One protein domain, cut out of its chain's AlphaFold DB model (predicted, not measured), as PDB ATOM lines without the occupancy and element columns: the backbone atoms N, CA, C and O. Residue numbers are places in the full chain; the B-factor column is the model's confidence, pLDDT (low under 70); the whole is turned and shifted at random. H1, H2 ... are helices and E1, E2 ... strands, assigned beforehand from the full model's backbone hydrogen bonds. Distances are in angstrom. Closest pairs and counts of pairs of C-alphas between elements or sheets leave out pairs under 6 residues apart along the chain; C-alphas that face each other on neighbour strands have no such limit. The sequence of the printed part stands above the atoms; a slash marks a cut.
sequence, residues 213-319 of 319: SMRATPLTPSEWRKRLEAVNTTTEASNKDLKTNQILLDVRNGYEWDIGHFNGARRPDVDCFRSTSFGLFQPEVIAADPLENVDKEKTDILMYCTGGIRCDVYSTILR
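AT A GLANCE: This is residues 213 to 319 of the 319 residues of the protein "Rhodanese domain-containing protein" of Prunus persica (UniProt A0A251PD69). A pair of parallel strands, E2 and E3, makes the core, with H1 and H3 on opposite sides; a long unnamed stretch, residues 260 to 298, winds out and back. The 107 printed residues run E1 H1 E2 H2 E3 H3, mixed, under half in named elements. The whole is compact, radius of gyration of the C-alphas 13.9 A, spanning 35 by 32 by 30 A.

HOW THE PARTS SIT: Start at E1, residues 217 to 219, which meets H1, residues 221 to 236, only through their link. H1 comes closest to E2, residues 245 to 250, at the C-alphas of Val 231 and Gln 246, 6.0 A apart. E2, H2 (residues 254 to 259) and E3 (residues 299 to 304) form a strand-helix-strand unit, parallel neighbour strands with a helix between; N 247 and O 300 are 2.9 A apart. H3, residues 309 to 318, comes closest to E3 at the C-alphas of Cys 311 and Tyr 304, 6.2 A. Every O i to N i+4 pair is within hydrogen-bond range in H2, 11 of 12 in H1, 5 of 6 in H3.

IN THESE COORDINATES: Find C-alpha 217 at (-0.282, 25.122, 38.419), where E1 begins. From first to last C-alpha H1 runs 23.1 A, E2 16.6 A and E3 16.2 A; H3 ends at (-11.553, 31.549, 39.406).

THE WHOLE: The printed part has no cut. The link from H2 to E3 is long, 39 residues. Look for pLDDT under 70 at residues 233 to 244, 269 to 290 and 292 to 293.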
ATOM      1  N   SER A 213      -3.328  25.486  30.641       91.62
ATOM      2  CA  SER A 213      -3.031  26.878  31.004       91.62
ATOM      3  C   SER A 213      -4.183  27.567  31.742       91.62
ATOM      4  O   SER A 213      -3.951  28.487  32.533       91.62
ATOM      5  N   MET A 214      -5.411  27.075  31.545       91.81
ATOM      6  CA  MET A 214      -6.606  27.543  32.247       91.81
ATOM      7  C   MET A 214      -6.775  26.889  33.620       91.81
ATOM      8  O   MET A 214      -7.505  27.406  34.464       91.81
ATOM      9  N   ARG A 215      -6.069  25.789  33.886       92.88
ATOM     10  CA  ARG A 215      -6.051  25.127  35.192       92.88
ATOM     11  C   ARG A 215      -5.015  25.773  36.119       92.88
ATOM     12  O   ARG A 215      -4.196  26.606  35.710       92.88
ATOM     13  N   ALA A 216      -5.079  25.445  37.403       89.44
ATOM     14  CA  ALA A 216      -4.065  25.877  38.354       89.44
ATOM     15  C   ALA A 216      -2.742  25.107  38.140       89.44
ATOM     16  O   ALA A 216      -2.706  24.014  37.576       89.44
ATOM     17  N   THR A 217      -1.625  25.695  38.571       91.88
ATOM     18  CA  THR A 217      -0.282  25.122  38.419       91.88
ATOM     19  C   THR A 217      -0.007  24.068  39.493       91.88
ATOM     20  O   THR A 217      -0.019  24.404  40.678       91.88
ATOM     21  N   PRO A 218       0.252  22.797  39.138       92.44
ATOM     22  CA  PRO A 218       0.502  21.759  40.129       92.44
ATOM     23  C   PRO A 218       1.787  22.052  40.912       92.44
ATOM     24  O   PRO A 218       2.784  22.498  40.350       92.44
ATOM     25  N   LEU A 219       1.753  21.774  42.210       93.44
ATOM     26  CA  LEU A 219       2.886  21.804  43.119       93.44
ATOM     27  C   LEU A 219       3.240  20.394  43.570       93.44
ATOM     28  O   LEU A 219       2.374  19.565  43.863       93.44
ATOM     29  N   THR A 220       4.538  20.153  43.708       92.88
ATOM     30  CA  THR A 220       5.043  18.975  44.405       92.88
ATOM     31  C   THR A 220       4.766  19.071  45.914       92.88
ATOM     32  O   THR A 220       4.679  20.176  46.461       92.88
ATOM     33  N   PRO A 221       4.730  17.937  46.643       91.81
ATOM     34  CA  PRO A 221       4.552  17.942  48.099       91.81
ATOM     35  C   PRO A 221       5.562  18.805  48.867       91.81
ATOM     36  O   PRO A 221       5.233  19.380  49.905       91.81
ATOM     37  N   SER A 222       6.795  18.903  48.361       94.12
ATOM     38  CA  SER A 222       7.846  19.734  48.956       94.12
ATOM     39  C   SER A 222       7.559  21.226  48.771       94.12
ATOM     40  O   SER A 222       7.619  22.000  49.727       94.12
ATOM     41  N   GLU A 223       7.178  21.634  47.557       94.38
ATOM     42  CA  GLU A 223       6.823  23.025  47.255       94.38
ATOM     43  C   GLU A 223       5.577  23.466  48.019       94.38
ATOM     44  O   GLU A 223       5.559  24.560  48.580       94.38
ATOM     45  N   TRP A 224       4.559  22.605  48.088       92.88
ATOM     46  CA  TRP A 224       3.354  22.866  48.867       92.88
ATOM     47  C   TRP A 224       3.664  23.072  50.345       92.88
ATOM     48  O   TRP A 224       3.215  24.059  50.918       92.88
ATOM     49  N   ARG A 225       4.478  22.196  50.954       92.31
ATOM     50  CA  ARG A 225       4.902  22.355  52.353       92.31
ATOM     51  C   ARG A 225       5.581  23.705  52.570       92.31
ATOM     52  O   ARG A 225       5.188  24.436  53.472       92.31
ATOM     53  N   LYS A 226       6.537  24.058  51.706       91.50
ATOM     54  CA  LYS A 226       7.248  25.339  51.781       91.50
ATOM     55  C   LYS A 226       6.293  26.532  51.696       91.50
ATOM     56  O   LYS A 226       6.462  27.506  52.425       91.50
ATOM     57  N   ARG A 227       5.290  26.480  50.812       90.00
ATOM     58  CA  ARG A 227       4.302  27.561  50.709       90.00
ATOM     59  C   ARG A 227       3.335  27.590  51.893       90.00
ATOM     60  O   ARG A 227       3.060  28.670  52.393       90.00
ATOM     61  N   LEU A 228       2.876  26.440  52.386       88.94
ATOM     62  CA  LEU A 228       2.044  26.365  53.593       88.94
ATOM     63  C   LEU A 228       2.742  26.962  54.818       88.94
ATOM     64  O   LEU A 228       2.121  27.689  55.587       88.94
ATOM     65  N   GLU A 229       4.029  26.667  55.000       87.62
ATOM     66  CA  GLU A 229       4.829  27.261  56.073       87.62
ATOM     67  C   GLU A 229       4.855  28.791  55.948       87.62
ATOM     68  O   GLU A 229       4.600  29.480  56.933       87.62
ATOM     69  N   ALA A 230       5.037  29.321  54.731       82.88
ATOM     70  CA  ALA A 230       5.002  30.761  54.473       82.88
ATOM     71  C   ALA A 230       3.627  31.400  54.768       82.88
ATOM     72  O   ALA A 230       3.570  32.488  55.349       82.88
ATOM     73  N   VAL A 231       2.521  30.728  54.418       79.06
ATOM     74  CA  VAL A 231       1.151  31.166  54.758       79.06
ATOM     75  C   VAL A 231       0.990  31.276  56.276       79.06
ATOM     76  O   VAL A 231       0.559  32.311  56.790       79.06
ATOM     77  N   ASN A 232       1.396  30.238  57.007       75.50
ATOM     78  CA  ASN A 232       1.247  30.189  58.460       75.50
ATOM     79  C   ASN A 232       2.091  31.268  59.156       75.50
ATOM     80  O   ASN A 232       1.594  31.951  60.046       75.50
ATOM     81  N   THR A 233       3.329  31.505  58.708       67.75
ATOM     82  CA  THR A 233       4.187  32.555  59.290       67.75
ATOM     83  C   THR A 233       3.680  33.973  59.025       67.75
ATOM     84  O   THR A 233       3.877  34.859  59.852       67.75
ATOM     85  N   THR A 234       3.016  34.198  57.888       60.84
ATOM     86  CA  THR A 234       2.478  35.521  57.517       60.84
ATOM     87  C   THR A 234       1.219  35.866  58.316       60.84
ATOM     88  O   THR A 234       0.928  37.034  58.534       60.84
ATOM     89  N   THR A 235       0.489  34.855  58.795       56.72
ATOM     90  CA  THR A 235      -0.737  35.051  59.583       56.72
ATOM     91  C   THR A 235      -0.428  35.444  61.037       56.72
ATOM     92  O   THR A 235      -1.168  36.219  61.634       56.72
ATOM     93  N   GLU A 236       0.696  34.968  61.581       52.25
ATOM     94  CA  GLU A 236       1.162  35.266  62.947       52.25
ATOM     95  C   GLU A 236       1.921  36.602  63.048       52.25
ATOM     96  O   GLU A 236       1.859  37.304  64.059       52.25
ATOM     97  N   ALA A 237       2.637  36.998  61.992       50.31
ATOM     98  CA  ALA A 237       3.353  38.265  61.956       50.31
ATOM     99  C   ALA A 237       2.438  39.374  61.419       50.31
ATOM    100  O   ALA A 237       2.199  39.471  60.220       50.31
ATOM    101  N   SER A 238       1.983  40.271  62.296       48.84
ATOM    102  CA  SER A 238       1.241  41.501  61.961       48.84
ATOM    103  C   SER A 238       2.084  42.539  61.189       48.84
ATOM    104  O   SER A 238       2.031  43.731  61.482       48.84
ATOM    105  N   ASN A 239       2.901  42.118  60.223       41.88
ATOM    106  CA  ASN A 239       3.775  42.988  59.446       41.88
ATOM    107  C   ASN A 239       3.210  43.171  58.036       41.88
ATOM    108  O   ASN A 239       3.364  42.324  57.160       41.88
ATOM    109  N   LYS A 240       2.598  44.341  57.835       49.06
ATOM    110  CA  LYS A 240       2.002  44.873  56.595       49.06
ATOM    111  C   LYS A 240       2.926  44.914  55.359       49.06
ATOM    112  O   LYS A 240       2.462  45.321  54.297       49.06
ATOM    113  N   ASP A 241       4.186  44.495  55.463       47.62
ATOM    114  CA  ASP A 241       5.220  44.802  54.465       47.62
ATOM    115  C   ASP A 241       5.724  43.607  53.633       47.62
ATOM    116  O   ASP A 241       6.425  43.811  52.637       47.62
ATOM    117  N   LEU A 242       5.326  42.365  53.935       47.19
ATOM    118  CA  LEU A 242       5.655  41.199  53.098       47.19
ATOM    119  C   LEU A 242       4.538  40.913  52.078       47.19
ATOM    120  O   LEU A 242       3.593  40.168  52.312       47.19
ATOM    121  N   LYS A 243       4.690  41.556  50.914       48.31
ATOM    122  CA  LYS A 243       3.829  41.557  49.715       48.31
ATOM    123  C   LYS A 243       3.692  40.204  48.989       48.31
ATOM    124  O   LYS A 243       3.950  40.127  47.789       48.31
ATOM    125  N   THR A 244       3.229  39.158  49.658       54.12
ATOM    126  CA  THR A 244       2.493  38.088  48.968       54.12
ATOM    127  C   THR A 244       1.309  37.707  49.834       54.12
ATOM    128  O   THR A 244       1.458  36.916  50.763       54.12
ATOM    129  N   ASN A 245       0.141  38.285  49.544       74.50
ATOM    130  CA  ASN A 245      -1.100  37.778  50.109       74.50
ATOM    131  C   ASN A 245      -1.257  36.354  49.577       74.50
ATOM    132  O   ASN A 245      -1.296  36.146  48.367       74.50
ATOM    133  N   GLN A 246      -1.254  35.372  50.468       82.12
ATOM    134  CA  GLN A 246      -1.494  33.983  50.111       82.12
ATOM    135  C   GLN A 246      -2.751  33.526  50.831       82.12
ATOM    136  O   GLN A 246      -2.897  33.757  52.031       82.12
ATOM    137  N   ILE A 247      -3.659  32.888  50.101       85.38
ATOM    138  CA  ILE A 247      -4.910  32.369  50.656       85.38
ATOM    139  C   ILE A 247      -4.911  30.858  50.509       85.38
ATOM    140  O   ILE A 247      -4.738  30.342  49.407       85.38
ATOM    141  N   LEU A 248      -5.131  30.158  51.620       89.69
ATOM    142  CA  LEU A 248      -5.297  28.710  51.640       89.69
ATOM    143  C   LEU A 248      -6.783  28.341  51.600       89.69
ATOM    144  O   LEU A 248      -7.533  28.655  52.524       89.69
ATOM    145  N   LEU A 249      -7.187  27.639  50.544       89.38
ATOM    146  CA  LEU A 249      -8.546  27.157  50.323       89.38
ATOM    147  C   LEU A 249      -8.597  25.627  50.362       89.38
ATOM    148  O   LEU A 249      -7.919  24.939  49.595       89.38
ATOM    149  N   ASP A 250      -9.452  25.092  51.228       90.88
ATOM    150  CA  ASP A 250      -9.901  23.707  51.125       90.88
ATOM    151  C   ASP A 250     -11.093  23.668  50.158       90.88
ATOM    152  O   ASP A 250     -12.127  24.269  50.430       90.88
ATOM    153  N   VAL A 251     -10.963  23.000  49.008       89.06
ATOM    154  CA  VAL A 251     -12.067  22.897  48.024       89.06
ATOM    155  C   VAL A 251     -12.845  21.586  48.173       89.06
ATOM    156  O   VAL A 251     -13.485  21.101  47.233       89.06
ATOM    157  N   ARG A 252     -12.745  20.953  49.346       90.19
ATOM    158  CA  ARG A 252     -13.504  19.756  49.705       90.19
ATOM    159  C   ARG A 252     -14.866  20.100  50.318       90.19
ATOM    160  O   ARG A 252     -15.245  21.258  50.429       90.19
ATOM    161  N   ASN A 253     -15.623  19.068  50.682       87.25
ATOM    162  CA  ASN A 253     -16.856  19.229  51.453       87.25
ATOM    163  C   ASN A 253     -16.524  19.502  52.930       87.25
ATOM    164  O   ASN A 253     -15.516  18.990  53.426       87.25
ATOM    165  N   GLY A 254     -17.406  20.198  53.656       86.12
ATOM    166  CA  GLY A 254     -17.212  20.499  55.083       86.12
ATOM    167  C   GLY A 254     -16.885  19.274  55.951       86.12
ATOM    168  O   GLY A 254     -15.942  19.313  56.737       86.12
ATOM    169  N   TYR A 255     -17.555  18.135  55.732       87.56
ATOM    170  CA  TYR A 255     -17.276  16.909  56.498       87.56
ATOM    171  C   TYR A 255     -15.851  16.362  56.287       87.56
ATOM    172  O   TYR A 255     -15.313  15.680  57.155       87.56
ATOM    173  N   GLU A 256     -15.231  16.609  55.126       90.88
ATOM    174  CA  GLU A 256     -13.857  16.165  54.850       90.88
ATOM    175  C   GLU A 256     -12.841  17.026  55.603       90.88
ATOM    176  O   GLU A 256     -11.782  16.522  55.981       90.88
ATOM    177  N   TRP A 257     -13.173  18.301  55.817       91.88
ATOM    178  CA  TRP A 257     -12.405  19.229  56.642       91.88
ATOM    179  C   TRP A 257     -12.494  18.851  58.126       91.88
ATOM    180  O   TRP A 257     -11.471  18.847  58.812       91.88
ATOM    181  N   ASP A 258     -13.683  18.448  58.592       90.19
ATOM    182  CA  ASP A 258     -13.933  18.053  59.989       90.19
ATOM    183  C   ASP A 258     -13.120  16.814  60.408       90.19
ATOM    184  O   ASP A 258     -12.704  16.695  61.558       90.19
ATOM    185  N   ILE A 259     -12.853  15.897  59.471       92.00
ATOM    186  CA  ILE A 259     -11.994  14.721  59.704       92.00
ATOM    187  C   ILE A 259     -10.517  15.127  59.840       92.00
ATOM    188  O   ILE A 259      -9.757  14.488  60.568       92.00
ATOM    189  N   GLY A 260     -10.096  16.163  59.116       92.31
ATOM    190  CA  GLY A 260      -8.730  16.668  59.123       92.31
ATOM    191  C   GLY A 260      -8.472  17.637  57.973       92.31
ATOM    192  O   GLY A 260      -8.987  17.472  56.864       92.31
ATOM    193  N   HIS A 261      -7.643  18.644  58.227       93.50
ATOM    194  CA  HIS A 261      -7.342  19.731  57.297       93.50
ATOM    195  C   HIS A 261      -5.929  20.279  57.538       93.50
ATOM    196  O   HIS A 261      -5.302  20.002  58.563       93.50
ATOM    197  N   PHE A 262      -5.408  21.047  56.578       92.25
ATOM    198  CA  PHE A 262      -4.154  21.776  56.776       92.25
ATOM    199  C   PHE A 262      -4.362  22.959  57.722       92.25
ATOM    200  O   PHE A 262      -5.371  23.655  57.631       92.25
ATOM    201  N   ASN A 263      -3.382  23.211  58.594       87.88
ATOM    202  CA  ASN A 263      -3.409  24.373  59.478       87.88
ATOM    203  C   ASN A 263      -3.585  25.670  58.665       87.88
ATOM    204  O   ASN A 263      -2.986  25.809  57.598       87.88
ATOM    205  N   GLY A 264      -4.429  26.579  59.153       83.31
ATOM    206  CA  GLY A 264      -4.783  27.825  58.468       83.31
ATOM    207  C   GLY A 264      -5.857  27.700  57.375       83.31
ATOM    208  O   GLY A 264      -6.325  28.722  56.876       83.31
ATOM    209  N   ALA A 265      -6.293  26.489  57.001       86.94
ATOM    210  CA  ALA A 265      -7.354  26.316  56.008       86.94
ATOM    211  C   ALA A 265      -8.726  26.614  56.625       86.94
ATOM    212  O   ALA A 265      -9.158  25.929  57.556       86.94
ATOM    213  N   ARG A 266      -9.446  27.596  56.072       83.50
ATOM    214  CA  ARG A 266     -10.824  27.882  56.489       83.50
ATOM    215  C   ARG A 266     -11.741  26.715  56.125       83.50
ATOM    216  O   ARG A 266     -11.614  26.139  55.044       83.50
ATOM    217  N   ARG A 267     -12.658  26.377  57.033       83.69
ATOM    218  CA  ARG A 267     -13.677  25.356  56.789       83.69
ATOM    219  C   ARG A 267     -14.608  25.829  55.663       83.69
ATOM    220  O   ARG A 267     -15.094  26.953  55.748       83.69
ATOM    221  N   PRO A 268     -14.881  25.010  54.636       80.00
ATOM    222  CA  PRO A 268     -15.864  25.353  53.614       80.00
ATOM    223  C   PRO A 268     -17.280  25.406  54.205       80.00
ATOM    224  O   PRO A 268     -17.685  24.481  54.912       80.00
ATOM    225  N   ASP A 269     -18.053  26.436  53.854       67.38
ATOM    226  CA  ASP A 269     -19.465  26.585  54.259       67.38
ATOM    227  C   ASP A 269     -20.424  25.694  53.451       67.38
ATOM    228  O   ASP A 269     -21.632  25.682  53.679       67.38
ATOM    229  N   VAL A 270     -19.892  24.921  52.501       64.75
ATOM    230  CA  VAL A 270     -20.671  24.033  51.639       64.75
ATOM    231  C   VAL A 270     -20.545  22.575  52.079       64.75
ATOM    232  O   VAL A 270     -19.459  21.992  52.151       64.75
ATOM    233  N   ASP A 271     -21.695  21.940  52.295       61.44
ATOM    234  CA  ASP A 271     -21.773  20.505  52.593       61.44
ATOM    235  C   ASP A 271     -21.434  19.635  51.374       61.44
ATOM    236  O   ASP A 271     -21.139  18.444  51.501       61.44
ATOM    237  N   CYS A 272     -21.493  20.211  50.171       58.69
ATOM    238  CA  CYS A 272     -21.260  19.529  48.905       58.69
ATOM    239  C   CYS A 272     -20.544  20.445  47.910       58.69
ATOM    240  O   CYS A 272     -21.018  21.544  47.645       58.69
ATOM    241  N   PHE A 273     -19.507  19.928  47.244       61.41
ATOM    242  CA  PHE A 273     -18.781  20.615  46.166       61.41
ATOM    243  C   PHE A 273     -19.704  21.043  45.017       61.41
ATOM    244  O   PHE A 273     -19.458  22.019  44.318       61.41
ATOM    245  N   ARG A 274     -20.822  20.329  44.853       62.56
ATOM    246  CA  ARG A 274     -21.882  20.718  43.927       62.56
ATOM    247  C   ARG A 274     -22.355  22.152  44.157       62.56
ATOM    248  O   ARG A 274     -22.635  22.824  43.176       62.56
ATOM    249  N   SER A 275     -22.442  22.571  45.414       57.69
ATOM    250  CA  SER A 275     -22.932  23.878  45.841       57.69
ATOM    251  C   SER A 275     -21.807  24.901  46.018       57.69
ATOM    252  O   SER A 275     -22.059  25.974  46.554       57.69
ATOM    253  N   THR A 276     -20.563  24.581  45.633       57.34
ATOM    254  CA  THR A 276     -19.441  25.519  45.741       57.34
ATOM    255  C   THR A 276     -19.686  26.721  44.830       57.34
ATOM    256  O   THR A 276     -19.590  26.608  43.611       57.34
ATOM    257  N   SER A 277     -19.989  27.866  45.439       53.06
ATOM    258  CA  SER A 277     -20.295  29.138  44.772       53.06
ATOM    259  C   SER A 277     -19.267  30.243  45.035       53.06
ATOM    260  O   SER A 277     -19.439  31.354  44.548       53.06
ATOM    261  N   PHE A 278     -18.190  29.957  45.771       51.03
ATOM    262  CA  PHE A 278     -17.108  30.912  46.032       51.03
ATOM    263  C   PHE A 278     -16.598  31.560  44.725       51.03
ATOM    264  O   PHE A 278     -16.299  30.862  43.752       51.03
ATOM    265  N   GLY A 279     -16.527  32.893  44.687       46.75
ATOM    266  CA  GLY A 279     -16.102  33.657  43.509       46.75
ATOM    267  C   GLY A 279     -17.108  33.743  42.348       46.75
ATOM    268  O   GLY A 279     -16.820  34.427  41.363       46.75
ATOM    269  N   LEU A 280     -18.281  33.105  42.441       44.59
ATOM    270  CA  LEU A 280     -19.392  33.302  41.508       44.59
ATOM    271  C   LEU A 280     -20.311  34.392  42.066       44.59
ATOM    272  O   LEU A 280     -20.827  34.256  43.172       44.59
ATOM    273  N   PHE A 281     -20.536  35.466  41.302       38.56
ATOM    274  CA  PHE A 281     -21.459  36.547  41.664       38.56
ATOM    275  C   PHE A 281     -22.896  36.011  41.793       38.56
ATOM    276  O   PHE A 281     -23.668  36.034  40.836       38.56
ATOM    277  N   GLN A 282     -23.264  35.521  42.975       41.66
ATOM    278  CA  GLN A 282     -24.652  35.359  43.385       41.66
ATOM    279  C   GLN A 282     -25.018  36.557  44.276       41.66
ATOM    280  O   GLN A 282     -24.280  36.855  45.212       41.66
ATOM    281  N   PRO A 283     -26.122  37.274  43.997       38.31
ATOM    282  CA  PRO A 283     -26.503  38.479  44.740       38.31
ATOM    283  C   PRO A 283     -26.970  38.202  46.181       38.31
ATOM    284  O   PRO A 283     -27.212  39.137  46.940       38.31
ATOM    285  N   GLU A 284     -27.068  36.936  46.583       38.22
ATOM    286  CA  GLU A 284     -27.444  36.515  47.932       38.22
ATOM    287  C   GLU A 284     -26.190  36.135  48.730       38.22
ATOM    288  O   GLU A 284     -25.842  34.971  48.887       38.22
ATOM    289  N   VAL A 285     -25.488  37.178  49.178       38.88
ATOM    290  CA  VAL A 285     -24.692  37.268  50.414       38.88
ATOM    291  C   VAL A 285     -24.201  35.922  50.982       38.88
ATOM    292  O   VAL A 285     -24.821  35.347  51.876       38.88
ATOM    293  N   ILE A 286     -23.009  35.480  50.569       42.38
ATOM    294  CA  ILE A 286     -22.149  34.712  51.478       42.38
ATOM    295  C   ILE A 286     -21.367  35.763  52.254       42.38
ATOM    296  O   ILE A 286     -20.392  36.302  51.747       42.38
ATOM    297  N   ALA A 287     -21.786  36.066  53.483       40.44
ATOM    298  CA  ALA A 287     -21.162  37.071  54.353       40.44
ATOM    299  C   ALA A 287     -19.691  36.759  54.753       40.44
ATOM    300  O   ALA A 287     -19.154  37.373  55.672       40.44
ATOM    301  N   ALA A 288     -19.049  35.787  54.102       55.50
ATOM    302  CA  ALA A 288     -17.700  35.318  54.374       55.50
ATOM    303  C   ALA A 288     -17.018  34.683  53.141       55.50
ATOM    304  O   ALA A 288     -16.195  33.784  53.321       55.50
ATOM    305  N   ASP A 289     -17.327  35.096  51.899       64.44
ATOM    306  CA  ASP A 289     -16.561  34.598  50.744       64.44
ATOM    307  C   ASP A 289     -15.080  35.014  50.916       64.44
ATOM    308  O   ASP A 289     -14.766  36.210  50.931       64.44
ATOM    309  N   PRO A 290     -14.140  34.054  51.070       64.88
ATOM    310  CA  PRO A 290     -12.727  34.356  51.272       64.88
ATOM    311  C   PRO A 290     -12.100  35.123  50.099       64.88
ATOM    312  O   PRO A 290     -10.965  35.577  50.234       64.88
ATOM    313  N   LEU A 291     -12.809  35.265  48.973       72.44
ATOM    314  CA  LEU A 291     -12.364  35.939  47.758       72.44
ATOM    315  C   LEU A 291     -13.065  37.281  47.477       72.44
ATOM    316  O   LEU A 291     -12.635  37.976  46.557       72.44
ATOM    317  N   GLU A 292     -14.076  37.688  48.258       65.31
ATOM    318  CA  GLU A 292     -14.937  38.857  47.964       65.31
ATOM    319  C   GLU A 292     -14.163  40.180  47.816       65.31
ATOM    320  O   GLU A 292     -14.537  41.042  47.028       65.31
ATOM    321  N   ASN A 293     -13.042  40.328  48.527       67.56
ATOM    322  CA  ASN A 293     -12.239  41.558  48.564       67.56
ATOM    323  C   ASN A 293     -10.755  41.320  48.243       67.56
ATOM    324  O   ASN A 293      -9.871  42.035  48.721       67.56
ATOM    325  N   VAL A 294     -10.465  40.277  47.468       73.50
ATOM    326  CA  VAL A 294      -9.093  39.861  47.169       73.50
ATOM    327  C   VAL A 294      -8.608  40.484  45.861       73.50
ATOM    328  O   VAL A 294      -9.241  40.342  44.816       73.50
ATOM    329  N   ASP A 295      -7.438  41.132  45.898       78.31
ATOM    330  CA  ASP A 295      -6.733  41.567  44.686       78.31
ATOM    331  C   ASP A 295      -6.209  40.327  43.946       78.31
ATOM    332  O   ASP A 295      -5.185  39.748  44.328       78.31
ATOM    333  N   LYS A 296      -6.939  39.916  42.903       75.38
ATOM    334  CA  LYS A 296      -6.678  38.708  42.106       75.38
ATOM    335  C   LYS A 296      -5.306  38.711  41.423       75.38
ATOM    336  O   LYS A 296      -4.763  37.645  41.165       75.38
ATOM    337  N   GLU A 297      -4.727  39.884  41.166       77.31
ATOM    338  CA  GLU A 297      -3.426  40.017  40.492       77.31
ATOM    339  C   GLU A 297      -2.242  39.921  41.464       77.31
ATOM    340  O   GLU A 297      -1.105  39.675  41.055       77.31
ATOM    341  N   LYS A 298      -2.485  40.142  42.761       78.19
ATOM    342  CA  LYS A 298      -1.438  40.172  43.799       78.19
ATOM    343  C   LYS A 298      -1.556  39.060  44.834       78.19
ATOM    344  O   LYS A 298      -0.710  38.989  45.728       78.19
ATOM    345  N   THR A 299      -2.598  38.241  44.737       82.88
ATOM    346  CA  THR A 299      -2.909  37.216  45.729       82.88
ATOM    347  C   THR A 299      -2.752  35.829  45.133       82.88
ATOM    348  O   THR A 299      -3.481  35.448  44.219       82.88
ATOM    349  N   ASP A 300      -1.825  35.057  45.688       87.12
ATOM    350  CA  ASP A 300      -1.645  33.658  45.317       87.12
ATOM    351  C   ASP A 300      -2.690  32.810  46.059       87.12
ATOM    352  O   ASP A 300      -2.766  32.812  47.291       87.12
ATOM    353  N   ILE A 301      -3.484  32.044  45.312       88.94
ATOM    354  CA  ILE A 301      -4.459  31.109  45.881       88.94
ATOM    355  C   ILE A 301      -3.843  29.711  45.898       88.94
ATOM    356  O   ILE A 301      -3.544  29.125  44.852       88.94
ATOM    357  N   LEU A 302      -3.675  29.175  47.104       91.88
ATOM    358  CA  LEU A 302      -3.300  27.796  47.366       91.88
ATOM    359  C   LEU A 302      -4.556  26.977  47.608       91.88
ATOM    360  O   LEU A 302      -5.278  27.227  48.566       91.88
ATOM    361  N   MET A 303      -4.804  25.976  46.770       92.44
ATOM    362  CA  MET A 303      -5.993  25.140  46.893       92.44
ATOM    363  C   MET A 303      -5.640  23.659  46.931       92.44
ATOM    364  O   MET A 303      -4.762  23.184  46.206       92.44
ATOM    365  N   TYR A 304      -6.353  22.909  47.765       93.88
ATOM    366  CA  TYR A 304      -6.176  21.467  47.863       93.88
ATOM    367  C   TYR A 304      -7.505  20.731  47.946       93.88
ATOM    368  O   TYR A 304      -8.515  21.227  48.443       93.88
ATOM    369  N   CYS A 305      -7.474  19.496  47.459       92.50
ATOM    370  CA  CYS A 305      -8.520  18.519  47.672       92.50
ATOM    371  C   CYS A 305      -7.903  17.122  47.752       92.50
ATOM    372  O   CYS A 305      -6.689  16.957  47.677       92.50
ATOM    373  N   THR A 306      -8.739  16.099  47.894       90.44
ATOM    374  CA  THR A 306      -8.290  14.712  48.094       90.44
ATOM    375  C   THR A 306      -7.462  14.169  46.926       90.44
ATOM    376  O   THR A 306      -6.478  13.468  47.138       90.44
ATOM    377  N   GLY A 307      -7.854  14.487  45.689       88.62
ATOM    378  CA  GLY A 307      -7.293  13.861  44.489       88.62
ATOM    379  C   GLY A 307      -7.147  14.800  43.299       88.62
ATOM    380  O   GLY A 307      -7.242  14.332  42.181       88.62
ATOM    381  N   GLY A 308      -6.998  16.109  43.513       92.38
ATOM    382  CA  GLY A 308      -6.711  17.106  42.468       92.38
ATOM    383  C   GLY A 308      -7.896  17.592  41.620       92.38
ATOM    384  O   GLY A 308      -8.024  18.796  41.421       92.38
ATOM    385  N   ILE A 309      -8.811  16.714  41.186       94.19
ATOM    386  CA  ILE A 309      -9.841  17.069  40.181       94.19
ATOM    387  C   ILE A 309     -10.706  18.286  40.551       94.19
ATOM    388  O   ILE A 309     -11.041  19.092  39.687       94.19
ATOM    389  N   ARG A 310     -11.060  18.451  41.837       93.56
ATOM    390  CA  ARG A 310     -11.834  19.617  42.303       93.56
ATOM    391  C   ARG A 310     -11.026  20.905  42.207       93.56
ATOM    392  O   ARG A 310     -11.598  21.919  41.839       93.56
ATOM    393  N   CYS A 311      -9.722  20.856  42.482       93.56
ATOM    394  CA  CYS A 311      -8.834  22.007  42.328       93.56
ATOM    395  C   CYS A 311      -8.740  22.431  40.864       93.56
ATOM    396  O   CYS A 311      -8.885  23.610  40.575       93.56
ATOM    397  N   ASP A 312      -8.564  21.481  39.940       93.75
ATOM    398  CA  ASP A 312      -8.522  21.791  38.508       93.75
ATOM    399  C   ASP A 312      -9.825  22.446  38.040       93.75
ATOM    400  O   ASP A 312      -9.792  23.524  37.452       93.75
ATOM    401  N   VAL A 313     -10.978  21.853  38.366       92.12
ATOM    402  CA  VAL A 313     -12.283  22.422  37.999       92.12
ATOM    403  C   VAL A 313     -12.487  23.794  38.618       92.12
ATOM    404  O   VAL A 313     -12.779  24.754  37.911       92.12
ATOM    405  N   TYR A 314     -12.287  23.912  39.924       89.62
ATOM    406  CA  TYR A 314     -12.526  25.156  40.635       89.62
ATOM    407  C   TYR A 314     -11.568  26.270  40.189       89.62
ATOM    408  O   TYR A 314     -11.981  27.411  40.020       89.62
ATOM    409  N   SER A 315     -10.313  25.940  39.874       90.50
ATOM    410  CA  SER A 315      -9.355  26.914  39.350       90.50
ATOM    411  C   SER A 315      -9.773  27.533  38.018       90.50
ATOM    412  O   SER A 315      -9.516  28.716  37.815       90.50
ATOM    413  N   THR A 316     -10.461  26.784  37.144       89.69
ATOM    414  CA  THR A 316     -10.988  27.344  35.887       89.69
ATOM    415  C   THR A 316     -12.139  28.321  36.103       89.69
ATOM    416  O   THR A 316     -12.363  29.167  35.250       89.69
ATOM    417  N   ILE A 317     -12.848  28.220  37.231       86.12
ATOM    418  CA  ILE A 317     -13.937  29.135  37.607       86.12
ATOM    419  C   ILE A 317     -13.372  30.448  38.164       86.12
ATOM    420  O   ILE A 317     -13.978  31.503  38.018       86.12
ATOM    421  N   LEU A 318     -12.206  30.383  38.812       82.56
ATOM    422  CA  LEU A 318     -11.553  31.549  39.406       82.56
ATOM    423  C   LEU A 318     -10.822  32.448  38.397       82.56
ATOM    424  O   LEU A 318     -10.468  33.572  38.764       82.56
ATOM    425  N   ARG A 319     -10.563  31.954  37.182       75.06
ATOM    426  CA  ARG A 319      -9.916  32.702  36.094       75.06
ATOM    427  C   ARG A 319     -10.931  33.483  35.274       75.06
ATOM    428  O   ARG A 319     -10.605  34.644  34.950       75.06
TER     429      ARG A 319